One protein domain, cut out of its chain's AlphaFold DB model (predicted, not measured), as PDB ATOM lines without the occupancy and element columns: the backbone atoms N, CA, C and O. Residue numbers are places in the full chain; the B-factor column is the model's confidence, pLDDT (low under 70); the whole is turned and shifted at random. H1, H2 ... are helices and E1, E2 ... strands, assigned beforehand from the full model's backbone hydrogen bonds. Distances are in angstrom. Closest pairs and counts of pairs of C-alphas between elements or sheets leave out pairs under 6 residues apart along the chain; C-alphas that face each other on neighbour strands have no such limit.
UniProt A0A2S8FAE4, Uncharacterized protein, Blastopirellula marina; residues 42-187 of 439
ATOM      1  N   SER A  42     -31.235  55.742  49.170       65.56
ATOM      2  CA  SER A  42     -32.647  55.365  49.331       65.56
ATOM      3  C   SER A  42     -32.872  53.984  49.954       65.56
ATOM      4  O   SER A  42     -33.933  53.399  49.756       65.56
ATOM      5  N   GLY A  43     -31.882  53.408  50.648       80.00
ATOM      6  CA  GLY A  43     -31.984  52.061  51.239       80.00
ATOM      7  C   GLY A  43     -32.066  50.913  50.220       80.00
ATOM      8  O   GLY A  43     -31.815  49.773  50.579       80.00
ATOM      9  N   ILE A  44     -32.335  51.214  48.946       88.50
ATOM     10  CA  ILE A  44     -32.318  50.302  47.804       88.50
ATOM     11  C   ILE A  44     -31.089  50.598  46.951       88.50
ATOM     12  O   ILE A  44     -30.904  51.717  46.462       88.50
ATOM     13  N   ARG A  45     -30.269  49.577  46.697       91.06
ATOM     14  CA  ARG A  45     -29.085  49.680  45.837       91.06
ATOM     15  C   ARG A  45     -29.215  48.832  44.580       91.06
ATOM     16  O   ARG A  45     -29.907  47.816  44.556       91.06
ATOM     17  N   LEU A  46     -28.495  49.236  43.534       93.81
ATOM     18  CA  LEU A  46     -28.278  48.400  42.356       93.81
ATOM     19  C   LEU A  46     -27.313  47.264  42.726       93.81
ATOM     20  O   LEU A  46     -26.227  47.503  43.261       93.81
ATOM     21  N   MET A  47     -27.702  46.032  42.428       94.88
ATOM     22  CA  MET A  47     -26.877  44.850  42.649       94.88
ATOM     23  C   MET A  47     -25.679  44.821  41.694       94.88
ATOM     24  O   MET A  47     -25.712  45.358  40.585       94.88
ATOM     25  N   ARG A  48     -24.592  44.180  42.119       94.25
ATOM     26  CA  ARG A  48     -23.451  43.874  41.250       94.25
ATOM     27  C   ARG A  48     -23.828  42.749  40.295       94.25
ATOM     28  O   ARG A  48     -24.675  41.921  40.608       94.25
ATOM     29  N   VAL A  49     -23.150  42.680  39.152       94.69
ATOM     30  CA  VAL A  49     -23.421  41.662  38.124       94.69
ATOM     31  C   VAL A  49     -23.355  40.244  38.688       94.69
ATOM     32  O   VAL A  49     -24.210  39.426  38.370       94.69
ATOM     33  N   GLU A  50     -22.367  39.960  39.532       95.25
ATOM     34  CA  GLU A  50     -22.204  38.644  40.144       95.25
ATOM     35  C   GLU A  50     -23.359  38.322  41.106       95.25
ATOM     36  O   GLU A  50     -23.886  37.217  41.064       95.25
ATOM     37  N   GLU A  51     -23.819  39.307  41.887       95.94
ATOM     38  CA  GLU A  51     -24.979  39.152  42.778       95.94
ATOM     39  C   GLU A  51     -26.259  38.876  41.979       95.94
ATOM     40  O   GLU A  51     -27.033  38.002  42.344       95.94
ATOM     41  N   VAL A  52     -26.474  39.587  40.863       97.19
ATOM     42  CA  VAL A  52     -27.649  39.362  40.003       97.19
ATOM     43  C   VAL A  52     -27.666  37.940  39.446       97.19
ATOM     44  O   VAL A  52     -28.728  37.323  39.391       97.19
ATOM     45  N   ILE A  53     -26.506  37.428  39.027       95.69
ATOM     46  CA  ILE A  53     -26.364  36.063  38.507       95.69
ATOM     47  C   ILE A  53     -26.679  35.031  39.596       95.69
ATOM     48  O   ILE A  53     -27.439  34.099  39.351       95.69
ATOM     49  N   ASP A  54     -26.134  35.206  40.798       95.81
ATOM     50  CA  ASP A  54     -26.359  34.256  41.888       95.81
ATOM     51  C   ASP A  54     -27.836  34.250  42.337       95.81
ATOM     52  O   ASP A  54     -28.431  33.188  42.538       95.81
ATOM     53  N   GLU A  55     -28.457  35.427  42.440       96.62
ATOM     54  CA  GLU A  55     -29.839  35.562  42.914       96.62
ATOM     55  C   GLU A  55     -30.874  35.125  41.873       96.62
ATOM     56  O   GLU A  55     -31.878  34.505  42.228       96.62
ATOM     57  N   VAL A  56     -30.658  35.391  40.577       96.50
ATOM     58  CA  VAL A  56     -31.615  34.958  39.543       96.50
ATOM     59  C   VAL A  56     -31.742  33.432  39.506       96.50
ATOM     60  O   VAL A  56     -32.859  32.921  39.413       96.50
ATOM     61  N   ASP A  57     -30.630  32.707  39.664       93.88
ATOM     62  CA  ASP A  57     -30.617  31.245  39.735       93.88
ATOM     63  C   ASP A  57     -31.318  30.740  41.009       93.88
ATOM     64  O   ASP A  57     -32.089  29.775  40.960       93.88
ATOM     65  N   ALA A  58     -31.094  31.410  42.145       95.50
ATOM     66  CA  ALA A  58     -31.730  31.069  43.414       95.50
ATOM     67  C   ALA A  58     -33.256  31.243  43.363       95.50
ATOM     68  O   ALA A  58     -33.994  30.327  43.739       95.50
ATOM     69  N   PHE A  59     -33.751  32.373  42.849       95.19
ATOM     70  CA  PHE A  59     -35.190  32.608  42.739       95.19
ATOM     71  C   PHE A  59     -35.859  31.718  41.691       95.19
ATOM     72  O   PHE A  59     -36.954  31.208  41.933       95.19
ATOM     73  N   ALA A  60     -35.205  31.473  40.550       93.06
ATOM     74  CA  ALA A  60     -35.741  30.594  39.511       93.06
ATOM     75  C   ALA A  60     -35.972  29.154  40.005       93.06
ATOM     76  O   ALA A  60     -36.796  28.435  39.441       93.06
ATOM     77  N   ALA A  61     -35.271  28.731  41.064       92.50
ATOM     78  CA  ALA A  61     -35.454  27.421  41.679       92.50
ATOM     79  C   ALA A  61     -36.716  27.307  42.554       92.50
ATOM     80  O   ALA A  61     -37.136  26.186  42.846       92.50
ATOM     81  N   VAL A  62     -37.303  28.426  42.993       91.50
ATOM     82  CA  VAL A  62     -38.407  28.436  43.974       91.50
ATOM     83  C   VAL A  62     -39.673  29.137  43.489       91.50
ATOM     84  O   VAL A  62     -40.721  28.966  44.105       91.50
ATOM     85  N   MET A  63     -39.603  29.931  42.417       92.19
ATOM     86  CA  MET A  63     -40.764  30.660  41.909       92.19
ATOM     87  C   MET A  63     -40.662  30.995  40.413       92.19
ATOM     88  O   MET A  63     -39.566  31.159  39.870       92.19
ATOM     89  N   PRO A  64     -41.803  31.172  39.723       93.19
ATOM     90  CA  PRO A  64     -41.819  31.635  38.346       93.19
ATOM     91  C   PRO A  64     -41.451  33.122  38.294       93.19
ATOM     92  O   PRO A  64     -42.228  33.989  38.684       93.19
ATOM     93  N   LEU A  65     -40.281  33.432  37.743       94.50
ATOM     94  CA  LEU A  65     -39.808  34.816  37.636       94.50
ATOM     95  C   LEU A  65     -40.517  35.646  36.556       94.50
ATOM     96  O   LEU A  65     -40.385  36.864  36.530       94.50
ATOM     97  N   LEU A  66     -41.256  35.017  35.634       96.06
ATOM     98  CA  LEU A  66     -41.958  35.705  34.535       96.06
ATOM     99  C   LEU A  66     -41.041  36.644  33.721       96.06
ATOM    100  O   LEU A  66     -41.446  37.737  33.323       96.06
ATOM    101  N   GLY A  67     -39.782  36.239  33.517       96.69
ATOM    102  CA  GLY A  67     -38.756  37.047  32.846       96.69
ATOM    103  C   GLY A  67     -38.163  38.177  33.699       96.69
ATOM    104  O   GLY A  67     -37.396  38.983  33.174       96.69
ATOM    105  N   GLY A  68     -38.531  38.257  34.979       97.88
ATOM    106  CA  GLY A  68     -37.976  39.161  35.980       97.88
ATOM    107  C   GLY A  68     -36.569  38.756  36.403       97.88
ATOM    108  O   GLY A  68     -36.283  37.580  36.595       97.88
ATOM    109  N   VAL A  69     -35.696  39.744  36.568       98.25
ATOM    110  CA  VAL A  69     -34.322  39.567  37.054       98.25
ATOM    111  C   VAL A  69     -34.101  40.540  38.217       98.25
ATOM    112  O   VAL A  69     -34.420  41.723  38.046       98.25
ATOM    113  N   PRO A  70     -33.607  40.089  39.388       97.62
ATOM    114  CA  PRO A  70     -33.430  40.945  40.557       97.62
ATOM    115  C   PRO A  70     -32.250  41.883  40.315       97.62
ATOM    116  O   PRO A  70     -31.100  41.461  40.299       97.62
ATOM    117  N   PHE A  71     -32.532  43.159  40.066       97.25
ATOM    118  CA  PHE A  71     -31.491  44.160  39.810       97.25
ATOM    119  C   PHE A  71     -31.232  45.059  41.007       97.25
ATOM    120  O   PHE A  71     -30.184  45.700  41.062       97.25
ATOM    121  N   PHE A  72     -32.178  45.131  41.939       95.50
ATOM    122  CA  PHE A  72     -32.077  45.986  43.108       95.50
ATOM    123  C   PHE A  72     -32.444  45.212  44.365       95.50
ATOM    124  O   PHE A  72     -33.306  44.334  44.315       95.50
ATOM    125  N   THR A  73     -31.813  45.573  45.477       93.88
ATOM    126  CA  THR A  73     -32.053  44.985  46.797       93.88
ATOM    127  C   THR A  73     -31.855  46.030  47.888       93.88
ATOM    128  O   THR A  73     -31.143  47.015  47.673       93.88
ATOM    129  N   ASP A  74     -32.479  45.810  49.041       91.69
ATOM    130  CA  ASP A  74     -32.244  46.565  50.275       91.69
ATOM    131  C   ASP A  74     -31.283  45.862  51.253       91.69
ATOM    132  O   ASP A  74     -31.115  46.308  52.387       91.69
ATOM    133  N   ASP A  75     -30.687  44.737  50.835       92.25
ATOM    134  CA  ASP A  75     -29.859  43.845  51.658       92.25
ATOM    135  C   ASP A  75     -30.577  43.224  52.880       92.25
ATOM    136  O   ASP A  75     -29.936  42.556  53.695       92.25
ATOM    137  N   ASN A  76     -31.903  43.382  52.998       90.75
ATOM    138  CA  ASN A  76     -32.729  42.869  54.098       90.75
ATOM    139  C   ASN A  76     -33.858  41.935  53.629       90.75
ATOM    140  O   ASN A  76     -34.756  41.609  54.402       90.75
ATOM    141  N   GLY A  77     -33.774  41.433  52.396       90.25
ATOM    142  CA  GLY A  77     -34.698  40.434  51.856       90.25
ATOM    143  C   GLY A  77     -35.759  40.996  50.913       90.25
ATOM    144  O   GLY A  77     -36.561  40.214  50.396       90.25
ATOM    145  N   SER A  78     -35.734  42.300  50.631       92.88
ATOM    146  CA  SER A  78     -36.561  42.911  49.593       92.88
ATOM    147  C   SER A  78     -35.774  43.062  48.289       92.88
ATOM    148  O   SER A  78     -34.583  43.396  48.268       92.88
ATOM    149  N   TYR A  79     -36.447  42.802  47.168       95.50
ATOM    150  CA  TYR A  79     -35.844  42.809  45.834       95.50
ATOM    151  C   TYR A  79     -36.762  43.475  44.809       95.50
ATOM    152  O   TYR A  79     -37.981  43.288  44.820       95.50
ATOM    153  N   LEU A  80     -36.166  44.205  43.862       96.44
ATOM    154  CA  LEU A  80     -36.868  44.742  42.695       96.44
ATOM    155  C   LEU A  80     -36.409  44.021  41.430       96.44
ATOM    156  O   LEU A  80     -35.231  44.047  41.054       96.44
ATOM    157  N   PHE A  81     -37.368  43.410  40.744       98.19
ATOM    158  CA  PHE A  81     -37.140  42.616  39.549       98.19
ATOM    159  C   PHE A  81     -37.495  43.413  38.307       98.19
ATOM    160  O   PHE A  81     -38.642  43.817  38.149       98.19
ATOM    161  N   VAL A  82     -36.549  43.587  37.386       98.38
ATOM    162  CA  VAL A  82     -36.842  44.158  36.065       98.38
ATOM    163  C   VAL A  82     -37.165  43.020  35.110       98.38
ATOM    164  O   VAL A  82     -36.355  42.112  34.924       98.38
ATOM    165  N   HIS A  83     -38.339  43.067  34.489       98.44
ATOM    166  CA  HIS A  83     -38.744  42.071  33.504       98.44
ATOM    167  C   HIS A  83     -38.072  42.358  32.167       98.44
ATOM    168  O   HIS A  83     -38.388  43.341  31.499       98.44
ATOM    169  N   LEU A  84     -37.136  41.500  31.770       98.31
ATOM    170  CA  LEU A  84     -36.389  41.656  30.519       98.31
ATOM    171  C   LEU A  84     -37.073  40.972  29.335       98.31
ATOM    172  O   LEU A  84     -36.763  41.279  28.189       98.31
ATOM    173  N   THR A  85     -37.979  40.032  29.598       97.81
ATOM    174  CA  THR A  85     -38.710  39.285  28.570       97.81
ATOM    175  C   THR A  85     -40.126  38.946  29.036       97.81
ATOM    176  O   THR A  85     -40.463  39.070  30.216       97.81
ATOM    177  N   GLY A  86     -40.956  38.473  28.106       97.44
ATOM    178  CA  GLY A  86     -42.269  37.913  28.410       97.44
ATOM    179  C   GLY A  86     -43.376  38.960  28.574       97.44
ATOM    180  O   GLY A  86     -43.215  40.111  28.173       97.44
ATOM    181  N   PRO A  87     -44.531  38.573  29.146       98.12
ATOM    182  CA  PRO A  87     -45.707  39.446  29.227       98.12
ATOM    183  C   PRO A  87     -45.476  40.744  30.009       98.12
ATOM    184  O   PRO A  87     -46.154  41.746  29.785       98.12
ATOM    185  N   LEU A  88     -44.531  40.711  30.948       98.44
ATOM    186  CA  LEU A  88     -44.220  41.813  31.848       98.44
ATOM    187  C   LEU A  88     -43.039  42.662  31.367       98.44
ATOM    188  O   LEU A  88     -42.676  43.599  32.070       98.44
ATOM    189  N   GLU A  89     -42.471  42.380  30.188       98.06
ATOM    190  CA  GLU A  89     -41.276  43.048  29.659       98.06
ATOM    191  C   GLU A  89     -41.315  44.575  29.842       98.06
ATOM    192  O   GLU A  89     -42.315  45.247  29.565       98.06
ATOM    193  N   GLY A  90     -40.206  45.114  30.347       97.00
ATOM    194  CA  GLY A  90     -39.999  46.525  30.640       97.00
ATOM    195  C   GLY A  90     -40.506  46.987  32.007       97.00
ATOM    196  O   GLY A  90     -40.090  48.059  32.441       97.00
ATOM    197  N   ARG A  91     -41.355  46.213  32.699       98.50
ATOM    198  CA  ARG A  91     -41.912  46.566  34.019       98.50
ATOM    199  C   ARG A  91     -40.993  46.157  35.165       98.50
ATOM    200  O   ARG A  91     -40.044  45.396  34.972       98.50
ATOM    201  N   VAL A  92     -41.303  46.652  36.362       98.31
ATOM    202  CA  VAL A  92     -40.601  46.290  37.595       98.31
ATOM    203  C   VAL A  92     -41.575  45.680  38.595       98.31
ATOM    204  O   VAL A  92     -42.585  46.308  38.921       98.31
ATOM    205  N   SER A  93     -41.255  44.489  39.092       97.94
ATOM    206  CA  SER A  93     -41.964  43.831  40.193       97.94
ATOM    207  C   SER A  93     -41.218  43.975  41.506       97.94
ATOM    208  O   SER A  93     -39.993  44.081  41.517       97.94
ATOM    209  N   VAL A  94     -41.966  43.962  42.604       95.56
ATOM    210  CA  VAL A  94     -41.424  43.977  43.963       95.56
ATOM    211  C   VAL A  94     -41.572  42.584  44.570       95.56
ATOM    212  O   VAL A  94     -42.587  41.916  44.365       95.56
ATOM    213  N   LEU A  95     -40.561  42.149  45.309       94.44
ATOM    214  CA  LEU A  95     -40.652  41.051  46.261       94.44
ATOM    215  C   LEU A  95     -40.316  41.629  47.634       94.44
ATOM    216  O   LEU A  95     -39.222  42.157  47.810       94.44
ATOM    217  N   MET A  96     -41.264  41.549  48.562       89.56
ATOM    218  CA  MET A  96     -41.137  42.031  49.939       89.56
ATOM    219  C   MET A  96     -41.634  40.941  50.885       89.56
ATOM    220  O   MET A  96     -42.507  40.147  50.513       89.56
ATOM    221  N   GLU A  97     -41.100  40.892  52.103       83.75
ATOM    222  CA  GLU A  97     -41.508  39.888  53.087       83.75
ATOM    223  C   GLU A  97     -43.024  39.955  53.348       83.75
ATOM    224  O   GLU A  97     -43.580  41.004  53.659       83.75
ATOM    225  N   GLY A  98     -43.711  38.816  53.211       72.62
ATOM    226  CA  GLY A  98     -45.151  38.712  53.470       72.62
ATOM    227  C   GLY A  98     -46.070  39.198  52.343       72.62
ATOM    228  O   GLY A  98     -47.286  39.057  52.480       72.62
ATOM    229  N   TYR A  99     -45.529  39.694  51.224       79.44
ATOM    230  CA  TYR A  99     -46.313  40.183  50.085       79.44
ATOM    231  C   TYR A  99     -46.117  39.333  48.823       79.44
ATOM    232  O   TYR A  99     -45.038  38.780  48.598       79.44
ATOM    233  N   PRO A 100     -47.151  39.212  47.967       81.62
ATOM    234  CA  PRO A 100     -47.023  38.475  46.720       81.62
ATOM    235  C   PRO A 100     -46.125  39.224  45.732       81.62
ATOM    236  O   PRO A 100     -46.241  40.437  45.547       81.62
ATOM    237  N   TYR A 101     -45.279  38.475  45.029       90.69
ATOM    238  CA  TYR A 101     -44.466  39.004  43.939       90.69
ATOM    239  C   TYR A 101     -45.342  39.519  42.790       90.69
ATOM    240  O   TYR A 101     -46.005  38.740  42.097       90.69
ATOM    241  N   CYS A 102     -45.339  40.834  42.571       95.88
ATOM    242  CA  CYS A 102     -46.135  41.464  41.522       95.88
ATOM    243  C   CYS A 102     -45.546  42.785  41.023       95.88
ATOM    244  O   CYS A 102     -44.728  43.421  41.695       95.88
ATOM    245  N   VAL A 103     -45.974  43.190  39.824       97.44
ATOM    246  CA  VAL A 103     -45.589  44.468  39.220       97.44
ATOM    247  C   VAL A 103     -45.965  45.638  40.122       97.44
ATOM    248  O   VAL A 103     -47.115  45.782  40.521       97.44
ATOM    249  N   ALA A 104     -44.986  46.499  40.385       96.62
ATOM    250  CA  ALA A 104     -45.132  47.735  41.145       96.62
ATOM    251  C   ALA A 104     -44.980  48.966  40.247       96.62
ATOM    252  O   ALA A 104     -45.713  49.939  40.403       96.62
ATOM    253  N   PHE A 105     -44.076  48.917  39.261       97.19
ATOM    254  CA  PHE A 105     -43.766  50.053  38.386       97.19
ATOM    255  C   PHE A 105     -43.866  49.679  36.911       97.19
ATOM    256  O   PHE A 105     -43.519  48.572  36.489       97.19
ATOM    257  N   ARG A 106     -44.290  50.637  36.085       96.56
ATOM    258  CA  ARG A 106     -44.411  50.462  34.628       96.56
ATOM    259  C   ARG A 106     -43.075  50.368  33.918       96.56
ATOM    260  O   ARG A 106     -43.021  49.834  32.814       96.56
ATOM    261  N   SER A 107     -42.029  50.941  34.508       97.00
ATOM    262  CA  SER A 107     -40.701  50.984  33.912       97.00
ATOM    263  C   SER A 107     -39.613  51.321  34.932       97.00
ATOM    264  O   SER A 107     -39.904  51.884  35.986       97.00
ATOM    265  N   VAL A 108     -38.352  51.030  34.593       96.31
ATOM    266  CA  VAL A 108     -37.186  51.454  35.392       96.31
ATOM    267  C   VAL A 108     -37.138  52.981  35.587       96.31
ATOM    268  O   VAL A 108     -36.893  53.407  36.711       96.31
ATOM    269  N   PRO A 109     -37.414  53.831  34.572       96.06
ATOM    270  CA  PRO A 109     -37.553  55.271  34.794       96.06
ATOM    271  C   PRO A 109     -38.608  55.656  35.839       96.06
ATOM    272  O   PRO A 109     -38.334  56.527  36.653       96.06
ATOM    273  N   SER A 110     -39.774  54.995  35.847       94.94
ATOM    274  CA  SER A 110     -40.824  55.260  36.847       94.94
ATOM    275  C   SER A 110     -40.355  54.908  38.261       94.94
ATOM    276  O   SER A 110     -40.492  55.710  39.180       94.94
ATOM    277  N   LEU A 111     -39.699  53.752  38.420       94.69
ATOM    278  CA  LEU A 111     -39.056  53.381  39.682       94.69
ATOM    279  C   LEU A 111     -38.043  54.448  40.129       94.69
ATOM    280  O   LEU A 111     -38.040  54.845  41.290       94.69
ATOM    281  N   ARG A 112     -37.175  54.909  39.220       92.25
ATOM    282  CA  ARG A 112     -36.136  55.896  39.545       92.25
ATOM    283  C   ARG A 112     -36.715  57.228  39.991       92.25
ATOM    284  O   ARG A 112     -36.222  57.771  40.965       92.25
ATOM    285  N   GLU A 113     -37.772  57.707  39.340       92.31
ATOM    286  CA  GLU A 113     -38.469  58.922  39.773       92.31
ATOM    287  C   GLU A 113     -38.943  58.816  41.228       92.31
ATOM    288  O   GLU A 113     -38.810  59.774  41.988       92.31
ATOM    289  N   GLN A 114     -39.445  57.646  41.633       92.06
ATOM    290  CA  GLN A 114     -39.877  57.413  43.009       92.06
ATOM    291  C   GLN A 114     -38.691  57.288  43.971       92.06
ATOM    292  O   GLN A 114     -38.700  57.940  45.009       92.06
ATOM    293  N   LEU A 115     -37.647  56.530  43.619       89.12
ATOM    294  CA  LEU A 115     -36.442  56.400  44.450       89.12
ATOM    295  C   LEU A 115     -35.738  57.745  44.670       89.12
ATOM    296  O   LEU A 115     -35.295  58.021  45.778       89.12
ATOM    297  N   ASP A 116     -35.672  58.593  43.643       87.81
ATOM    298  CA  ASP A 116     -35.051  59.916  43.727       87.81
ATOM    299  C   ASP A 116     -35.880  60.894  44.598       87.81
ATOM    300  O   ASP A 116     -35.361  61.915  45.054       87.81
ATOM    301  N   ALA A 117     -37.169  60.604  44.828       86.31
ATOM    302  CA  ALA A 117     -38.064  61.398  45.672       86.31
ATOM    303  C   ALA A 117     -38.052  60.980  47.155       86.31
ATOM    304  O   ALA A 117     -38.538  61.733  48.005       86.31
ATOM    305  N   VAL A 118     -37.511  59.801  47.473       84.75
ATOM    306  CA  VAL A 118     -37.396  59.288  48.843       84.75
ATOM    307  C   VAL A 118     -36.206  59.965  49.524       84.75
ATOM    308  O   VAL A 118     -35.080  59.903  49.038       84.75
ATOM    309  N   ALA A 119     -36.461  60.655  50.637       73.69
ATOM    310  CA  ALA A 119     -35.441  61.421  51.360       73.69
ATOM    311  C   ALA A 119     -34.796  60.658  52.533       73.69
ATOM    312  O   ALA A 119     -33.750  61.090  53.015       73.69
ATOM    313  N   ASP A 120     -35.422  59.568  52.985       69.69
ATOM    314  CA  ASP A 120     -35.082  58.834  54.208       69.69
ATOM    315  C   ASP A 120     -34.916  57.328  53.925       69.69
ATOM    316  O   ASP A 120     -35.385  56.822  52.909       69.69
ATOM    317  N   ASP A 121     -34.300  56.600  54.861       69.25
ATOM    318  CA  ASP A 121     -34.041  55.151  54.758       69.25
ATOM    319  C   ASP A 121     -35.319  54.275  54.792       69.25
ATOM    320  O   ASP A 121     -35.240  53.062  54.608       69.25
ATOM    321  N   ASP A 122     -36.500  54.865  55.018       75.81
ATOM    322  CA  ASP A 122     -37.794  54.166  55.069       75.81
ATOM    323  C   ASP A 122     -38.504  54.207  53.706       75.81
ATOM    324  O   ASP A 122     -39.508  54.898  53.477       75.81
ATOM    325  N   TRP A 123     -37.892  53.521  52.744       82.00
ATOM    326  CA  TRP A 123     -38.341  53.527  51.358       82.00
ATOM    327  C   TRP A 123     -39.664  52.775  51.165       82.00
ATOM    328  O   TRP A 123     -40.444  53.158  50.293       82.00
ATOM    329  N   GLU A 124     -39.953  51.755  51.978       80.50
ATOM    330  CA  GLU A 124     -41.158  50.920  51.856       80.50
ATOM    331  C   GLU A 124     -42.438  51.737  52.077       80.50
ATOM    332  O   GLU A 124     -43.365  51.675  51.266       80.50
ATOM    333  N   GLU A 125     -42.466  52.581  53.117       81.12
ATOM    334  CA  GLU A 125     -43.604  53.471  53.389       81.12
ATOM    335  C   GLU A 125     -43.678  54.663  52.410       81.12
ATOM    336  O   GLU A 125     -44.729  55.300  52.259       81.12
ATOM    337  N   SER A 126     -42.569  54.973  51.730       85.44
ATOM    338  CA  SER A 126     -42.416  56.193  50.928       85.44
ATOM    339  C   SER A 126     -42.626  55.988  49.424       85.44
ATOM    340  O   SER A 126     -43.117  56.899  48.750       85.44
ATOM    341  N   LEU A 127     -42.279  54.817  48.877       89.94
ATOM    342  CA  LEU A 127     -42.407  54.539  47.446       89.94
ATOM    343  C   LEU A 127     -43.873  54.414  47.030       89.94
ATOM    344  O   LEU A 127     -44.622  53.595  47.562       89.94
ATOM    345  N   CYS A 128     -44.262  55.186  46.012       93.19
ATOM    346  CA  CYS A 128     -45.587  55.103  45.411       93.19
ATOM    347  C   CYS A 128     -45.538  54.294  44.106       93.19
ATOM    348  O   CYS A 128     -44.952  54.738  43.117       93.19
ATOM    349  N   GLY A 129     -46.151  53.111  44.092       94.62
ATOM    350  CA  GLY A 129     -46.214  52.256  42.904       94.62
ATOM    351  C   GLY A 129     -47.132  52.805  41.802       94.62
ATOM    352  O   GLY A 129     -48.142  53.457  42.071       94.62
ATOM    353  N   ASP A 130     -46.834  52.472  40.541       96.25
ATOM    354  CA  ASP A 130     -47.776  52.633  39.418       96.25
ATOM    355  C   ASP A 130     -48.941  51.631  39.486       96.25
ATOM    356  O   ASP A 130     -49.993  51.854  38.879       96.25
ATOM    357  N   TYR A 131     -48.722  50.510  40.174       96.81
ATOM    358  CA  TYR A 131     -49.665  49.416  40.356       96.81
ATOM    359  C   TYR A 131     -49.815  49.094  41.845       96.81
ATOM    360  O   TYR A 131     -48.912  49.335  42.645       96.81
ATOM    361  N   PHE A 132     -50.966  48.536  42.209       95.00
ATOM    362  CA  PHE A 132     -51.213  48.065  43.566       95.00
ATOM    363  C   PHE A 132     -50.385  46.808  43.851       95.00
ATOM    364  O   PHE A 132     -50.457  45.854  43.075       95.00
ATOM    365  N   THR A 133     -49.662  46.794  44.975       92.50
ATOM    366  CA  THR A 133     -48.851  45.647  45.427       92.50
ATOM    367  C   THR A 133     -49.173  45.165  46.845       92.50
ATOM    368  O   THR A 133     -48.599  44.179  47.299       92.50
ATOM    369  N   GLY A 134     -50.069  45.846  47.566       86.38
ATOM    370  CA  GLY A 134     -50.381  45.577  48.978       86.38
ATOM    371  C   GLY A 134     -49.313  46.056  49.972       86.38
ATOM    372  O   GLY A 134     -49.667  46.470  51.072       86.38
ATOM    373  N   GLY A 135     -48.031  46.039  49.591       84.62
ATOM    374  CA  GLY A 135     -46.913  46.429  50.465       84.62
ATOM    375  C   GLY A 135     -46.413  47.862  50.289       84.62
ATOM    376  O   GLY A 135     -45.894  48.441  51.234       84.62
ATOM    377  N   LEU A 136     -46.595  48.454  49.105       90.50
ATOM    378  CA  LEU A 136     -46.160  49.826  48.823       90.50
ATOM    379  C   LEU A 136     -47.327  50.805  48.891       90.50
ATOM    380  O   LEU A 136     -48.491  50.442  48.673       90.50
ATOM    381  N   LYS A 137     -47.006  52.085  49.096       91.44
ATOM    382  CA  LYS A 137     -47.986  53.152  48.920       91.44
ATOM    383  C   LYS A 137     -48.528  53.105  47.488       91.44
ATOM    384  O   LYS A 137     -47.791  52.928  46.519       91.44
ATOM    385  N   PHE A 138     -49.837  53.288  47.347       91.56
ATOM    386  CA  PHE A 138     -50.492  53.274  46.048       91.56
ATOM    387  C   PHE A 138     -51.518  54.397  45.931       91.56
ATOM    388  O   PHE A 138     -52.493  54.459  46.684       91.56
ATOM    389  N   GLU A 139     -51.304  55.276  44.955       88.12
ATOM    390  CA  GLU A 139     -52.230  56.345  44.600       88.12
ATOM    391  C   GLU A 139     -52.703  56.138  43.153       88.12
ATOM    392  O   GLU A 139     -51.929  56.333  42.214       88.12
ATOM    393  N   PRO A 140     -53.975  55.743  42.933       84.38
ATOM    394  CA  PRO A 140     -54.495  55.520  41.592       84.38
ATOM    395  C   PRO A 140     -54.354  56.767  40.713       84.38
ATOM    396  O   PRO A 140     -55.060  57.762  40.896       84.38
ATOM    397  N   ARG A 141     -53.483  56.700  39.703       88.31
ATOM    398  CA  ARG A 141     -53.407  57.710  38.643       88.31
ATOM    399  C   ARG A 141     -54.199  57.288  37.413       88.31
ATOM    400  O   ARG A 141     -54.443  56.106  37.167       88.31
ATOM    401  N   GLN A 142     -54.565  58.267  36.593       88.00
ATOM    402  CA  GLN A 142     -55.167  57.991  35.295       88.00
ATOM    403  C   GLN A 142     -54.081  57.527  34.314       88.00
ATOM    404  O   GLN A 142     -53.201  58.300  33.937       88.00
ATOM    405  N   ALA A 143     -54.135  56.257  33.916       91.44
ATOM    406  CA  ALA A 143     -53.270  55.712  32.878       91.44
ATOM    407  C   ALA A 143     -53.690  56.220  31.487       91.44
ATOM    408  O   ALA A 143     -54.865  56.481  31.217       91.44
ATOM    409  N   THR A 144     -52.721  56.361  30.588       95.88
ATOM    410  CA  THR A 144     -52.961  56.698  29.181       95.88
ATOM    411  C   THR A 144     -53.606  55.530  28.436       95.88
ATOM    412  O   THR A 144     -53.464  54.367  28.812       95.88
ATOM    413  N   SER A 145     -54.268  55.802  27.308       96.81
ATOM    414  CA  SER A 145     -54.873  54.741  26.488       96.81
ATOM    415  C   SER A 145     -53.857  53.695  26.009       96.81
ATOM    416  O   SER A 145     -54.208  52.526  25.864       96.81
ATOM    417  N   GLN A 146     -52.606  54.103  25.764       97.25
ATOM    418  CA  GLN A 146     -51.531  53.194  25.363       97.25
ATOM    419  C   GLN A 146     -51.095  52.295  26.525       97.25
ATOM    420  O   GLN A 146     -50.959  51.089  26.338       97.25
ATOM    421  N   GLU A 147     -50.923  52.867  27.718       96.38
ATOM    422  CA  GLU A 147     -50.622  52.121  28.945       96.38
ATOM    423  C   GLU A 147     -51.711  51.086  29.245       96.38
ATOM    424  O   GLU A 147     -51.410  49.911  29.437       96.38
ATOM    425  N   ILE A 148     -52.982  51.490  29.182       97.38
ATOM    426  CA  ILE A 148     -54.123  50.595  29.402       97.38
ATOM    427  C   ILE A 148     -54.138  49.451  28.375       97.38
ATOM    428  O   ILE A 148     -54.391  48.300  28.728       97.38
ATOM    429  N   ALA A 149     -53.875  49.739  27.096       98.19
ATOM    430  CA  ALA A 149     -53.813  48.704  26.063       98.19
ATOM    431  C   ALA A 149     -52.663  47.711  26.312       98.19
ATOM    432  O   ALA A 149     -52.868  46.502  26.191       98.19
ATOM    433  N   ALA A 150     -51.488  48.210  26.709       98.19
ATOM    434  CA  ALA A 150     -50.335  47.382  27.053       98.19
ATOM    435  C   ALA A 150     -50.597  46.507  28.290       98.19
ATOM    436  O   ALA A 150     -50.185  45.349  28.318       98.19
ATOM    437  N   ASP A 151     -51.305  47.029  29.292       98.25
ATOM    438  CA  ASP A 151     -51.683  46.280  30.494       98.25
ATOM    439  C   ASP A 151     -52.702  45.177  30.176       98.25
ATOM    440  O   ASP A 151     -52.526  44.029  30.587       98.25
ATOM    441  N   ARG A 152     -53.721  45.476  29.356       98.44
ATOM    442  CA  ARG A 152     -54.686  44.466  28.877       98.44
ATOM    443  C   ARG A 152     -53.999  43.339  28.108       98.44
ATOM    444  O   ARG A 152     -54.343  42.175  28.309       98.44
ATOM    445  N   GLN A 153     -53.044  43.678  27.242       98.56
ATOM    446  CA  GLN A 153     -52.277  42.694  26.482       98.56
ATOM    447  C   GLN A 153     -51.422  41.814  27.404       98.56
ATOM    448  O   GLN A 153     -51.506  40.589  27.311       98.56
ATOM    449  N   ALA A 154     -50.657  42.420  28.317       98.56
ATOM    450  CA  ALA A 154     -49.828  41.698  29.281       98.56
ATOM    451  C   ALA A 154     -50.671  40.746  30.143       98.56
ATOM    452  O   ALA A 154     -50.349  39.567  30.280       98.56
ATOM    453  N   ARG A 155     -51.819  41.220  30.641       97.94
ATOM    454  CA  ARG A 155     -52.772  40.409  31.406       97.94
ATOM    455  C   ARG A 155     -53.274  39.198  30.618       97.94
ATOM    456  O   ARG A 155     -53.350  38.101  31.168       97.94
ATOM    457  N   GLN A 156     -53.631  39.381  29.347       98.38
ATOM    458  CA  GLN A 156     -54.090  38.280  28.499       98.38
ATOM    459  C   GLN A 156     -52.987  37.231  28.303       98.38
ATOM    460  O   GLN A 156     -53.230  36.039  28.482       98.38
ATOM    461  N   GLN A 157     -51.764  37.673  28.014       98.44
ATOM    462  CA  GLN A 157     -50.618  36.781  27.844       98.44
ATOM    463  C   GLN A 157     -50.259  36.039  29.143       98.44
ATOM    464  O   GLN A 157     -49.891  34.866  29.088       98.44
ATOM    465  N   LEU A 158     -50.404  36.676  30.312       98.06
ATOM    466  CA  LEU A 158     -50.229  36.016  31.613       98.06
ATOM    467  C   LEU A 158     -51.272  34.929  31.855       98.06
ATOM    468  O   LEU A 158     -50.914  33.856  32.327       98.06
ATOM    469  N   ARG A 159     -52.541  35.165  31.501       97.00
ATOM    470  CA  ARG A 159     -53.595  34.140  31.600       97.00
ATOM    471  C   ARG A 159     -53.297  32.940  30.707       97.00
ATOM    472  O   ARG A 159     -53.436  31.802  31.142       97.00
ATOM    473  N   GLU A 160     -52.861  33.190  29.476       97.56
ATOM    474  CA  GLU A 160     -52.466  32.135  28.537       97.56
ATOM    475  C   GLU A 160     -51.224  31.372  29.008       97.56
ATOM    476  O   GLU A 160     -51.117  30.165  28.794       97.56
ATOM    477  N   LEU A 161     -50.267  32.056  29.640       96.38
ATOM    478  CA  LEU A 161     -49.105  31.411  30.240       96.38
ATOM    479  C   LEU A 161     -49.520  30.548  31.438       96.38
ATOM    480  O   LEU A 161     -49.191  29.371  31.451       96.38
ATOM    481  N   LEU A 162     -50.312  31.086  32.367       95.06
ATOM    482  CA  LEU A 162     -50.809  30.354  33.532       95.06
ATOM    483  C   LEU A 162     -51.585  29.093  33.140       95.06
ATOM    484  O   LEU A 162     -51.377  28.028  33.715       95.06
ATOM    485  N   GLN A 163     -52.457  29.198  32.135       95.38
ATOM    486  CA  GLN A 163     -53.211  28.053  31.637       95.38
ATOM    487  C   GLN A 163     -52.288  26.956  31.090       95.38
ATOM    488  O   GLN A 163     -52.516  25.787  31.374       95.38
ATOM    489  N   ARG A 164     -51.234  27.328  30.352       94.94
ATOM    490  CA  ARG A 164     -50.243  26.369  29.840       94.94
ATOM    491  C   ARG A 164     -49.422  25.733  30.957       94.94
ATOM    492  O   ARG A 164     -49.193  24.534  30.911       94.94
ATOM    493  N   GLU A 165     -49.001  26.507  31.955       92.88
ATOM    494  CA  GLU A 165     -48.246  25.974  33.097       92.88
ATOM    495  C   GLU A 165     -49.065  24.944  33.880       92.88
ATOM    496  O   GLU A 165     -48.552  23.883  34.221       92.88
ATOM    497  N   ARG A 166     -50.366  25.192  34.071       93.50
ATOM    498  CA  ARG A 166     -51.288  24.248  34.729       93.50
ATOM    499  C   ARG A 166     -51.468  22.922  33.984       93.50
ATOM    500  O   ARG A 166     -51.988  21.972  34.564       93.50
ATOM    501  N   GLU A 167     -51.083  22.849  32.711       93.75
ATOM    502  CA  GLU A 167     -51.126  21.622  31.905       93.75
ATOM    503  C   GLU A 167     -49.846  20.777  32.046       93.75
ATOM    504  O   GLU A 167     -49.801  19.654  31.544       93.75
ATOM    505  N   VAL A 168     -48.809  21.284  32.725       91.62
ATOM    506  CA  VAL A 168     -47.544  20.575  32.954       91.62
ATOM    507  C   VAL A 168     -47.654  19.674  34.190       91.62
ATOM    508  O   VAL A 168     -48.055  20.118  35.261       91.62
ATOM    509  N   ASP A 169     -47.227  18.412  34.083       84.81
ATOM    510  CA  ASP A 169     -47.337  17.423  35.176       84.81
ATOM    511  C   ASP A 169     -46.593  17.825  36.468       84.81
ATOM    512  O   ASP A 169     -46.955  17.388  37.559       84.81
ATOM    513  N   SER A 170     -45.538  18.638  36.358       85.62
ATOM    514  CA  SER A 170     -44.736  19.137  37.484       85.62
ATOM    515  C   SER A 170     -45.209  20.491  38.018       85.62
ATOM    516  O   SER A 170     -44.434  21.181  38.679       85.62
ATOM    517  N   TYR A 171     -46.428  20.909  37.680       85.31
ATOM    518  CA  TYR A 171     -46.959  22.204  38.074       85.31
ATOM    519  C   TYR A 171     -47.127  22.311  39.595       85.31
ATOM    520  O   TYR A 171     -47.847  21.526  40.215       85.31
ATOM    521  N   ASP A 172     -46.478  23.315  40.183       84.62
ATOM    522  CA  ASP A 172     -46.679  23.690  41.577       84.62
ATOM    523  C   ASP A 172     -47.830  24.697  41.678       84.62
ATOM    524  O   ASP A 172     -47.775  25.786  41.108       84.62
ATOM    525  N   GLN A 173     -48.872  24.347  42.433       83.06
ATOM    526  CA  GLN A 173     -50.003  25.240  42.682       83.06
ATOM    527  C   GLN A 173     -49.595  26.523  43.414       83.06
ATOM    528  O   GLN A 173     -50.247  27.542  43.222       83.06
ATOM    529  N   GLY A 174     -48.506  26.520  44.193       81.62
ATOM    530  CA  GLY A 174     -47.977  27.732  44.827       81.62
ATOM    531  C   GLY A 174     -47.556  28.809  43.821       81.62
ATOM    532  O   GLY A 174     -47.490  29.989  44.157       81.62
ATOM    533  N   HIS A 175     -47.335  28.437  42.559       86.75
ATOM    534  CA  HIS A 175     -47.027  29.389  41.500       86.75
ATOM    535  C   HIS A 175     -48.242  30.228  41.086       86.75
ATOM    536  O   HIS A 175     -48.046  31.338  40.593       86.75
ATOM    537  N   ASP A 176     -49.479  29.751  41.291       90.56
ATOM    538  CA  ASP A 176     -50.705  30.463  40.891       90.56
ATOM    539  C   ASP A 176     -50.778  31.879  41.474       90.56
ATOM    540  O   ASP A 176     -51.263  32.794  40.799       90.56
ATOM    541  N   ASP A 177     -50.270  32.077  42.691       90.50
ATOM    542  CA  ASP A 177     -50.328  33.358  43.391       90.50
ATOM    543  C   ASP A 177     -49.514  34.441  42.675       90.50
ATOM    544  O   ASP A 177     -49.983  35.573  42.542       90.50
ATOM    545  N   VAL A 178     -48.354  34.087  42.111       93.44
ATOM    546  CA  VAL A 178     -47.517  35.011  41.327       93.44
ATOM    547  C   VAL A 178     -48.254  35.484  40.073       93.44
ATOM    548  O   VAL A 178     -48.312  36.683  39.783       93.44
ATOM    549  N   TYR A 179     -48.858  34.561  39.322       96.19
ATOM    550  CA  TYR A 179     -49.616  34.921  38.121       96.19
ATOM    551  C   TYR A 179     -50.860  35.731  38.477       96.19
ATOM    552  O   TYR A 179     -51.141  36.745  37.836       96.19
ATOM    553  N   THR A 180     -51.592  35.301  39.504       95.06
ATOM    554  CA  THR A 180     -52.843  35.924  39.941       95.06
ATOM    555  C   THR A 180     -52.613  37.351  40.420       95.06
ATOM    556  O   THR A 180     -53.305  38.259  39.956       95.06
ATOM    557  N   ALA A 181     -51.596  37.584  41.256       95.94
ATOM    558  CA  ALA A 181     -51.251  38.920  41.732       95.94
ATOM    559  C   ALA A 181     -50.906  39.860  40.566       95.94
ATOM    560  O   ALA A 181     -51.447  40.960  40.483       95.94
ATOM    561  N   ASN A 182     -50.106  39.409  39.593       97.88
ATOM    562  CA  ASN A 182     -49.781  40.207  38.407       97.88
ATOM    563  C   ASN A 182     -50.993  40.459  37.491       97.88
ATOM    564  O   ASN A 182     -51.149  41.556  36.955       97.88
ATOM    565  N   ILE A 183     -51.883  39.476  37.320       98.00
ATOM    566  CA  ILE A 183     -53.131  39.633  36.553       98.00
ATOM    567  C   ILE A 183     -54.040  40.689  37.197       98.00
ATOM    568  O   ILE A 183     -54.634  41.504  36.483       98.00
ATOM    569  N   ILE A 184     -54.151  40.682  38.528       97.56
ATOM    570  CA  ILE A 184     -54.945  41.653  39.291       97.56
ATOM    571  C   ILE A 184     -54.288  43.036  39.230       97.56
ATOM    572  O   ILE A 184     -54.951  43.993  38.839       97.56
ATOM    573  N   ALA A 185     -52.988  43.139  39.526       97.31
ATOM    574  CA  ALA A 185     -52.244  44.400  39.529       97.31
ATOM    575  C   ALA A 185     -52.319  45.124  38.173       97.31
ATOM    576  O   ALA A 185     -52.535  46.333  38.124       97.31
ATOM    577  N   LEU A 186     -52.230  44.378  37.064       97.75
ATOM    578  CA  LEU A 186     -52.346  44.911  35.702       97.75
ATOM    579  C   LEU A 186     -53.782  45.198  35.253       97.75
ATOM    580  O   LEU A 186     -53.975  45.691  34.143       97.75
ATOM    581  N   THR A 187     -54.811  44.851  36.028       97.38
ATOM    582  CA  THR A 187     -56.191  45.036  35.572       97.38
ATOM    583  C   THR A 187     -56.564  46.521  35.577       97.38
ATOM    584  O   THR A 187     -56.584  47.140  36.636       97.38
TER     585      THR A 187
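AT A GLANCE: This is residues 42 to 187 of the 439 residues of an uncharacterized protein of Blastopirellula marina (UniProt A0A2S8FAE4). A small, strongly twisted sheet of four strands forms the middle, with H1 over its E1 edge on one face and H2 on the opposite face. A helical hairpin of H4 and H5 packs beside the E4 edge through H5, while short H3 lies near H2. The 146 printed residues hold H1 E1 E2 E3 E4 H2 H3 H4 H5 in chain order; the antiparallel sheet runs E1 E2 E3 E4, and the class is mixed. The whole is compact, radius of gyration of the C-alphas 14.9 A, spanning 47 by 38 by 25 A.

IN THESE COORDINATES: The strands are E1, residues 68 to 73, 13.6 A; E2, 79 to 83, 12.7 A; E3, 92 to 95; and E4, 102 to 105. H1, residues 49 to 60, begins at C-alpha (-23.421, 41.662, 38.124) and is 16.6 A long. H2 is 108 to 117, 14.3 A, and H3 123 to 126. H4, 145 to 165, measures 30.3 A; H5, 173 to 185, 19.5 A, ends at C-alpha (-52.244, 44.400, 39.529).

HOW THE PARTS SIT: The strands form a meander, each the antiparallel neighbour of the one before. Within hydrogen-bond range are N 71 and O 80 of E1 and E2, 3.0 A; N 81 and O 93 of E2 and E3, 2.8 A; and N 92 and O 105 of E3 and E4, 2.9 A. H1 is over E1, height over the sheet 8.4 A, closest C-alphas Val 56 and Val 69, 5.9 A. On the opposite face H2 is over E4, height 10.2 A, closest C-alphas Phe 105 and Leu 111, 5.9 A. H5 only grazes the sheet with residues 177 to 185, the C-alphas of Cys 102 and Asn 182 being 5.0 A apart. H4 touches H5 with residues 155 to 162 alone, closest C-alphas Arg 155 and Ile 183, 5.2 A, at a shallow tilt of 12 degrees, opposite ways. H3 and H2 are close but not clearly touching, C-alphas Trp 123 and Leu 115 7.7 A apart. Every O i to N i+4 pair is within range in H1, H2 and H4, and 6 of 9 in H5; H3 is too short for one.

THE WHOLE: The C-alphas of Ala 119 and Asp 169, the two farthest apart, are 48.4 A apart. The printed part has no cut; the link from H3 to H4 is long, with 18 residues. Residues 42, 120 and 121 are under pLDDT 70.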